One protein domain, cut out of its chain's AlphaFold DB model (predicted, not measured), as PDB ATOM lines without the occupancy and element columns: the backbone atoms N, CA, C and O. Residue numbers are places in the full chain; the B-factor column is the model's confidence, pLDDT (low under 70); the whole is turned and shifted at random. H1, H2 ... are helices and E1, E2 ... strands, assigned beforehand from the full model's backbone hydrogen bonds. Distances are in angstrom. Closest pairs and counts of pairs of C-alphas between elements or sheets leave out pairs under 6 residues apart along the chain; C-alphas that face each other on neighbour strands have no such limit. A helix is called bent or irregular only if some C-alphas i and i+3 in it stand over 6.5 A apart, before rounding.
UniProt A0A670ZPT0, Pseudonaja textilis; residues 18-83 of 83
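What this domain is: This is residues 18 to 83 of the 83 residues of a protein of Pseudonaja textilis (UniProt A0A670ZPT0). A two-stranded hairpin, E1 and E2, has short helix H2 packed on it near the start of E1, while long, kinked H1 stands by the other end. A long loop, residues 38 to 53, joins the helices. The 66 printed residues, with H1, H2, E1, E2 in chain order, are mixed, helices and strands; the sheet is antiparallel. The flat outline spans 34 by 31 by 12 A, only just compact, close to loose, with a radius of gyration of the C-alphas of 12.5 A.

Where its parts are: E1 is residues 67 to 71, 13.7 A; E2 is 78 to 82, 12.8 A, ending at C-alpha 82 (43.252, 29.519, 29.698). H2 is 54 to 59, 8.6 A. H1, 18 to 37, 24.8 A, begins at C-alpha 18 (51.240, 9.378, 42.974). H1 has a kink of 48 degrees near residue 31 and is only just irregular: C-alphas 31 and 34 are 6.9 A apart.

How they stand to each other: Hairpin E1 and E2 is antiparallel at 158 degrees; N 79 and O 70 are 2.8 A apart, within hydrogen-bond range. The closest C-alphas of H2 and E2 are Glu 56 and Ser 81, 6.3 A; of H1 and E1, Ile 25 and Leu 71, 8.0 A. H1 is apart from E2 and H2. Every O i to N i+4 pair is within range in H2, 13 of 16 in H1.

The domain as a whole: C-alphas 20 and 63 are farthest apart, 36.3 A. The printed part has no cut. The H1 to H2 link is long. Residues 18, 52 and 53 have pLDDT under 70.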
ATOM      1  N   SER A  18      52.156   8.352  43.479       66.00
ATOM      2  CA  SER A  18      51.240   9.378  42.974       66.00
ATOM      3  C   SER A  18      49.996   9.582  43.842       66.00
ATOM      4  O   SER A  18      49.576  10.723  44.006       66.00
ATOM      5  N   GLY A  19      49.416   8.522  44.415       78.94
ATOM      6  CA  GLY A  19      48.254   8.635  45.303       78.94
ATOM      7  C   GLY A  19      48.617   9.346  46.604       78.94
ATOM      8  O   GLY A  19      47.988  10.334  46.967       78.94
ATOM      9  N   MET A  20      49.721   8.921  47.227       85.62
ATOM     10  CA  MET A  20      50.217   9.524  48.467       85.62
ATOM     11  C   MET A  20      50.586  11.005  48.284       85.62
ATOM     12  O   MET A  20      50.273  11.828  49.140       85.62
ATOM     13  N   LEU A  21      51.216  11.377  47.163       88.88
ATOM     14  CA  LEU A  21      51.539  12.777  46.877       88.88
ATOM     15  C   LEU A  21      50.279  13.632  46.671       88.88
ATOM     16  O   LEU A  21      50.212  14.753  47.174       88.88
ATOM     17  N   LYS A  22      49.269  13.096  45.980       88.56
ATOM     18  CA  LYS A  22      47.992  13.781  45.762       88.56
ATOM     19  C   LYS A  22      47.275  14.066  47.088       88.56
ATOM     20  O   LYS A  22      46.789  15.179  47.278       88.56
ATOM     21  N   ASP A  23      47.305  13.123  48.031       90.88
ATOM     22  CA  ASP A  23      46.783  13.318  49.391       90.88
ATOM     23  C   ASP A  23      47.546  14.408  50.160       90.88
ATOM     24  O   ASP A  23      46.932  15.253  50.816       90.88
ATOM     25  N   LEU A  24      48.882  14.445  50.055       93.19
ATOM     26  CA  LEU A  24      49.690  15.508  50.667       93.19
ATOM     27  C   LEU A  24      49.349  16.888  50.097       93.19
ATOM     28  O   LEU A  24      49.233  17.853  50.854       93.19
ATOM     29  N   ILE A  25      49.182  16.992  48.779       92.12
ATOM     30  CA  ILE A  25      48.835  18.254  48.116       92.12
ATOM     31  C   ILE A  25      47.422  18.688  48.508       92.12
ATOM     32  O   ILE A  25      47.210  19.865  48.799       92.12
ATOM     33  N   LEU A  26      46.469  17.750  48.588       90.69
ATOM     34  CA  LEU A  26      45.115  18.040  49.059       90.69
ATOM     35  C   LEU A  26      45.144  18.582  50.485       90.69
ATOM     36  O   LEU A  26      44.510  19.591  50.783       90.69
ATOM     37  N   ARG A  27      45.899  17.924  51.365       92.31
ATOM     38  CA  ARG A  27      46.023  18.340  52.756       92.31
ATOM     39  C   ARG A  27      46.655  19.721  52.878       92.31
ATOM     40  O   ARG A  27      46.096  20.574  53.556       92.31
ATOM     41  N   TRP A  28      47.754  19.969  52.171       91.62
ATOM     42  CA  TRP A  28      48.373  21.292  52.106       91.62
ATOM     43  C   TRP A  28      47.387  22.363  51.617       91.62
ATOM     44  O   TRP A  28      47.318  23.450  52.196       91.62
ATOM     45  N   PHE A  29      46.588  22.055  50.593       91.50
ATOM     46  CA  PHE A  29      45.565  22.959  50.081       91.50
ATOM     47  C   PHE A  29      44.496  23.270  51.137       91.50
ATOM     48  O   PHE A  29      44.198  24.439  51.377       91.50
ATOM     49  N   LEU A  30      43.948  22.249  51.799       90.62
ATOM     50  CA  LEU A  30      42.920  22.413  52.830       90.62
ATOM     51  C   LEU A  30      43.444  23.128  54.082       90.62
ATOM     52  O   LEU A  30      42.710  23.883  54.706       90.62
ATOM     53  N   GLU A  31      44.700  22.906  54.463       92.69
ATOM     54  CA  GLU A  31      45.271  23.510  55.671       92.69
ATOM     55  C   GLU A  31      45.765  24.947  55.437       92.69
ATOM     56  O   GLU A  31      45.779  25.738  56.377       92.69
ATOM     57  N   THR A  32      46.160  25.310  54.207       90.06
ATOM     58  CA  THR A  32      46.807  26.614  53.943       90.06
ATOM     59  C   THR A  32      46.092  27.491  52.921       90.06
ATOM     60  O   THR A  32      46.052  28.706  53.089       90.06
ATOM     61  N   GLN A  33      45.534  26.906  51.860       90.19
ATOM     62  CA  GLN A  33      45.054  27.660  50.700       90.19
ATOM     63  C   GLN A  33      43.541  27.863  50.694       90.19
ATOM     64  O   GLN A  33      43.072  28.897  50.225       90.19
ATOM     65  N   ILE A  34      42.759  26.911  51.217       88.19
ATOM     66  CA  ILE A  34      41.291  26.968  51.148       88.19
ATOM     67  C   ILE A  34      40.743  28.249  51.781       88.19
ATOM     68  O   ILE A  34      39.874  28.891  51.207       88.19
ATOM     69  N   VAL A  35      41.311  28.683  52.908       87.44
ATOM     70  CA  VAL A  35      40.899  29.909  53.608       87.44
ATOM     71  C   VAL A  35      41.183  31.181  52.806       87.44
ATOM     72  O   VAL A  35      40.509  32.181  53.011       87.44
ATOM     73  N   LEU A  36      42.156  31.142  51.890       87.94
ATOM     74  CA  LEU A  36      42.496  32.259  51.003       87.94
ATOM     75  C   LEU A  36      41.597  32.300  49.763       87.94
ATOM     76  O   LEU A  36      41.415  33.356  49.167       87.94
ATOM     77  N   LEU A  37      41.067  31.145  49.362       88.12
ATOM     78  CA  LEU A  37      40.234  30.989  48.171       88.12
ATOM     79  C   LEU A  37      38.742  31.110  48.467       88.12
ATOM     80  O   LEU A  37      37.986  31.484  47.577       88.12
ATOM     81  N   LEU A  38      38.310  30.784  49.684       88.94
ATOM     82  CA  LEU A  38      36.909  30.872  50.070       88.94
ATOM     83  C   LEU A  38      36.420  32.323  50.017       88.94
ATOM     84  O   LEU A  38      36.891  33.184  50.755       88.94
ATOM     85  N   GLN A  39      35.413  32.559  49.183       87.00
ATOM     86  CA  GLN A  39      34.638  33.793  49.135       87.00
ATOM     87  C   GLN A  39      33.245  33.473  49.675       87.00
ATOM     88  O   GLN A  39      32.559  32.597  49.152       87.00
ATOM     89  N   ASP A  40      32.865  34.097  50.792       86.12
ATOM     90  CA  ASP A  40      31.585  33.842  51.475       86.12
ATOM     91  C   ASP A  40      31.324  32.352  51.785       86.12
ATOM     92  O   ASP A  40      30.205  31.847  51.698       86.12
ATOM     93  N   GLY A  41      32.383  31.613  52.133       83.94
ATOM     94  CA  GLY A  41      32.292  30.184  52.444       83.94
ATOM     95  C   GLY A  41      32.113  29.280  51.220       83.94
ATOM     96  O   GLY A  41      31.857  28.086  51.383       83.94
ATOM     97  N   ARG A  42      32.284  29.810  50.004       87.19
ATOM     98  CA  ARG A  42      32.240  29.053  48.752       87.19
ATOM     99  C   ARG A  42      33.560  29.168  48.004       87.19
ATOM    100  O   ARG A  42      34.216  30.207  48.024       87.19
ATOM    101  N   LEU A  43      33.965  28.074  47.366       86.56
ATOM    102  CA  LEU A  43      35.079  28.125  46.428       86.56
ATOM    103  C   LEU A  43      34.631  28.875  45.165       86.56
ATOM    104  O   LEU A  43      33.466  28.737  44.784       86.56
ATOM    105  N   PRO A  44      35.520  29.656  44.531       88.81
ATOM    106  CA  PRO A  44      35.186  30.379  43.316       88.81
ATOM    107  C   PRO A  44      34.860  29.413  42.180       88.81
ATOM    108  O   PRO A  44      35.475  28.353  42.077       88.81
ATOM    109  N   ASP A  45      33.962  29.813  41.285       86.38
ATOM    110  CA  ASP A  45      33.506  28.954  40.184       86.38
ATOM    111  C   ASP A  45      34.628  28.610  39.187       86.38
ATOM    112  O   ASP A  45      34.563  27.586  38.518       86.38
ATOM    113  N   TRP A  46      35.689  29.424  39.130       87.62
ATOM    114  CA  TRP A  46      36.888  29.161  38.327       87.62
ATOM    115  C   TRP A  46      37.848  28.139  38.963       87.62
ATOM    116  O   TRP A  46      38.844  27.762  38.338       87.62
ATOM    117  N   PHE A  47      37.606  27.704  40.207       89.50
ATOM    118  CA  PHE A  47      38.447  26.744  40.917       89.50
ATOM    119  C   PHE A  47      37.780  25.369  41.020       89.50
ATOM    120  O   PHE A  47      36.758  25.203  41.680       89.50
ATOM    121  N   HIS A  48      38.426  24.346  40.460       83.56
ATOM    122  CA  HIS A  48      37.852  22.994  40.386       83.56
ATOM    123  C   HIS A  48      38.652  21.913  41.132       83.56
ATOM    124  O   HIS A  48      38.398  20.720  40.965       83.56
ATOM    125  N   GLY A  49      39.624  22.288  41.970       87.12
ATOM    126  CA  GLY A  49      40.437  21.316  42.714       87.12
ATOM    127  C   GLY A  49      41.304  20.459  41.789       87.12
ATOM    128  O   GLY A  49      41.905  20.983  40.854       87.12
ATOM    129  N   PHE A  50      41.399  19.148  42.035       83.44
ATOM    130  CA  PHE A  50      42.101  18.214  41.138       83.44
ATOM    131  C   PHE A  50      41.253  17.900  39.903       83.44
ATOM    132  O   PHE A  50      40.801  16.770  39.720       83.44
ATOM    133  N   LEU A  51      41.004  18.907  39.073       74.81
ATOM    134  CA  LEU A  51      40.356  18.700  37.787       74.81
ATOM    135  C   LEU A  51      41.398  18.219  36.775       74.81
ATOM    136  O   LEU A  51      42.493  18.779  36.674       74.81
ATOM    137  N   SER A  52      41.084  17.163  36.035       69.00
ATOM    138  CA  SER A  52      42.010  16.599  35.060       69.00
ATOM    139  C   SER A  52      41.977  17.419  33.759       69.00
ATOM    140  O   SER A  52      41.749  18.630  33.755       69.00
ATOM    141  N   ARG A  53      42.246  16.764  32.632       68.50
ATOM    142  CA  ARG A  53      42.260  17.320  31.272       68.50
ATOM    143  C   ARG A  53      40.910  17.925  30.834       68.50
ATOM    144  O   ARG A  53      40.864  18.612  29.824       68.50
ATOM    145  N   GLU A  54      39.837  17.727  31.601       76.44
ATOM    146  CA  GLU A  54      38.511  18.303  31.328       76.44
ATOM    147  C   GLU A  54      38.493  19.836  31.417       76.44
ATOM    148  O   GLU A  54      37.659  20.460  30.773       76.44
ATOM    149  N   ALA A  55      39.426  20.455  32.153       81.69
ATOM    150  CA  ALA A  55      39.521  21.916  32.254       81.69
ATOM    151  C   ALA A  55      39.690  22.595  30.882       81.69
ATOM    152  O   ALA A  55      39.107  23.643  30.628       81.69
ATOM    153  N   GLU A  56      40.483  21.991  29.995       81.62
ATOM    154  CA  GLU A  56      40.708  22.506  28.640       81.62
ATOM    155  C   GLU A  56      39.431  22.373  27.796       81.62
ATOM    156  O   GLU A  56      39.022  23.332  27.154       81.62
ATOM    157  N   THR A  57      38.721  21.244  27.895       85.19
ATOM    158  CA  THR A  57      37.442  21.017  27.198       85.19
ATOM    159  C   THR A  57      36.308  21.914  27.703       85.19
ATOM    160  O   THR A  57      35.458  22.334  26.919       85.19
ATOM    161  N   LEU A  58      36.284  22.244  28.998       84.25
ATOM    162  CA  LEU A  58      35.346  23.236  29.537       84.25
ATOM    163  C   LEU A  58      35.595  24.604  28.898       84.25
ATOM    164  O   LEU A  58      34.658  25.265  28.462       84.25
ATOM    165  N   LEU A  59      36.863  24.985  28.761       86.44
ATOM    166  CA  LEU A  59      37.263  26.244  28.147       86.44
ATOM    167  C   LEU A  59      37.080  26.272  26.622       86.44
ATOM    168  O   LEU A  59      36.894  27.352  26.074       86.44
ATOM    169  N   GLU A  60      37.058  25.130  25.928       85.00
ATOM    170  CA  GLU A  60      36.830  25.031  24.471       85.00
ATOM    171  C   GLU A  60      35.468  25.560  24.002       85.00
ATOM    172  O   GLU A  60      35.326  25.923  22.829       85.00
ATOM    173  N   ASN A  61      34.485  25.711  24.893       84.12
ATOM    174  CA  ASN A  61      33.175  26.293  24.562       84.12
ATOM    175  C   ASN A  61      32.925  27.690  25.167       84.12
ATOM    176  O   ASN A  61      31.926  28.315  24.828       84.12
ATOM    177  N   GLU A  62      33.842  28.196  25.993       85.25
ATOM    178  CA  GLU A  62      33.747  29.501  26.668       85.25
ATOM    179  C   GLU A  62      34.200  30.711  25.821       85.25
ATOM    180  O   GLU A  62      34.653  30.586  24.690       85.25
ATOM    181  N   GLU A  63      34.092  31.933  26.337       85.50
ATOM    182  CA  GLU A  63      34.637  33.111  25.649       85.50
ATOM    183  C   GLU A  63      36.164  33.236  25.814       85.50
ATOM    184  O   GLU A  63      36.769  32.698  26.746       85.50
ATOM    185  N   PHE A  64      36.818  33.950  24.890       86.06
ATOM    186  CA  PHE A  64      38.243  34.274  25.024       86.06
ATOM    187  C   PHE A  64      38.481  35.105  26.285       86.06
ATOM    188  O   PHE A  64      37.773  36.081  26.531       86.06
ATOM    189  N   GLY A  65      39.502  34.743  27.063       86.06
ATOM    190  CA  GLY A  65      39.760  35.361  28.365       86.06
ATOM    191  C   GLY A  65      39.230  34.560  29.556       86.06
ATOM    192  O   GLY A  65      39.593  34.872  30.692       86.06
ATOM    193  N   CYS A  66      38.430  33.513  29.323       89.88
ATOM    194  CA  CYS A  66      38.049  32.576  30.373       89.88
ATOM    195  C   CYS A  66      39.254  31.744  30.831       89.88
ATOM    196  O   CYS A  66      40.104  31.319  30.040       89.88
ATOM    197  N   PHE A  67      39.321  31.498  32.138       90.44
ATOM    198  CA  PHE A  67      40.386  30.724  32.759       90.44
ATOM    199  C   PHE A  67      39.844  29.836  33.871       90.44
ATOM    200  O   PHE A  67      38.855  30.165  34.519       90.44
ATOM    201  N   LEU A  68      40.544  28.732  34.118       90.81
ATOM    202  CA  LEU A  68      40.286  27.818  35.222       90.81
ATOM    203  C   LEU A  68      41.586  27.547  35.976       90.81
ATOM    204  O   LEU A  68      42.646  27.349  35.374       90.81
ATOM    205  N   ILE A  69      41.502  27.498  37.303       90.12
ATOM    206  CA  ILE A  69      42.615  27.130  38.179       90.12
ATOM    207  C   ILE A  69      42.331  25.763  38.792       90.12
ATOM    208  O   ILE A  69      41.258  25.498  39.339       90.12
ATOM    209  N   ARG A  70      43.329  24.885  38.731       90.75
ATOM    210  CA  ARG A  70      43.259  23.520  39.262       90.75
ATOM    211  C   ARG A  70      44.510  23.171  40.058       90.75
ATOM    212  O   ARG A  70      45.566  23.767  39.866       90.75
ATOM    213  N   LEU A  71      44.394  22.210  40.965       90.31
ATOM    214  CA  LEU A  71      45.506  21.693  41.754       90.31
ATOM    215  C   LEU A  71      46.379  20.770  40.914       90.31
ATOM    216  O   LEU A  71      45.889  19.909  40.185       90.31
ATOM    217  N   ASN A  72      47.689  20.936  41.055       88.75
ATOM    218  CA  ASN A  72      48.649  20.032  40.451       88.75
ATOM    219  C   ASN A  72      48.707  18.729  41.264       88.75
ATOM    220  O   ASN A  72      48.890  18.758  42.469       88.75
ATOM    221  N   GLU A  73      48.560  17.571  40.621       86.56
ATOM    222  CA  GLU A  73      48.625  16.259  41.292       86.56
ATOM    223  C   GLU A  73      50.063  15.787  41.563       86.56
ATOM    224  O   GLU A  73      50.279  14.821  42.290       86.56
ATOM    225  N   LYS A  74      51.053  16.436  40.941       85.62
ATOM    226  CA  LYS A  74      52.462  16.011  40.925       85.62
ATOM    227  C   LYS A  74      53.404  16.976  41.643       85.62
ATOM    228  O   LYS A  74      54.585  16.666  41.777       85.62
ATOM    229  N   ALA A  75      52.922  18.140  42.069       86.94
ATOM    230  CA  ALA A  75      53.709  19.131  42.795       86.94
ATOM    231  C   ALA A  75      52.801  20.063  43.604       86.94
ATOM    232  O   ALA A  75      51.641  20.258  43.255       86.94
ATOM    233  N   PHE A  76      53.346  20.686  44.648       87.38
ATOM    234  CA  PHE A  76      52.644  21.737  45.377       87.38
ATOM    235  C   PHE A  76      52.462  22.963  44.483       87.38
ATOM    236  O   PHE A  76      53.438  23.581  44.059       87.38
ATOM    237  N   GLY A  77      51.210  23.300  44.189       89.19
ATOM    238  CA  GLY A  77      50.861  24.463  43.388       89.19
ATOM    239  C   GLY A  77      49.646  24.232  42.504       89.19
ATOM    240  O   GLY A  77      48.899  23.259  42.653       89.19
ATOM    241  N   TYR A  78      49.475  25.154  41.563       90.25
ATOM    242  CA  TYR A  78      48.317  25.219  40.686       90.25
ATOM    243  C   TYR A  78      48.718  25.128  39.222       90.25
ATOM    244  O   TYR A  78      49.834  25.472  38.837       90.25
ATOM    245  N   ILE A  79      47.774  24.685  38.409       91.06
ATOM    246  CA  ILE A  79      47.842  24.738  36.956       91.06
ATOM    247  C   ILE A  79      46.769  25.728  36.510       91.06
ATOM    248  O   ILE A  79      45.620  25.638  36.944       91.06
ATOM    249  N   LEU A  80      47.165  26.664  35.653       90.62
ATOM    250  CA  LEU A  80      46.268  27.590  34.976       90.62
ATOM    251  C   LEU A  80      45.919  27.008  33.606       90.62
ATOM    252  O   LEU A  80      46.812  26.748  32.801       90.62
ATOM    253  N   SER A  81      44.632  26.821  33.356       88.69
ATOM    254  CA  SER A  81      44.088  26.573  32.024       88.69
ATOM    255  C   SER A  81      43.440  27.868  31.533       88.69
ATOM    256  O   SER A  81      42.744  28.532  32.299       88.69
ATOM    257  N   TYR A  82      43.692  28.250  30.284       88.50
ATOM    258  CA  TYR A  82      43.252  29.519  29.698       88.50
ATOM    259  C   TYR A  82      42.764  29.293  28.264       88.50
ATOM    260  O   TYR A  82      43.313  28.425  27.578       88.50
ATOM    261  N   ARG A  83      41.766  30.071  27.834       85.50
ATOM    262  CA  ARG A  83      41.264  30.104  26.456       85.50
ATOM    263  C   ARG A  83      41.679  31.371  25.708       85.50
ATOM    264  O   ARG A  83      41.283  32.482  26.133       85.50
TER     265      ARG A  83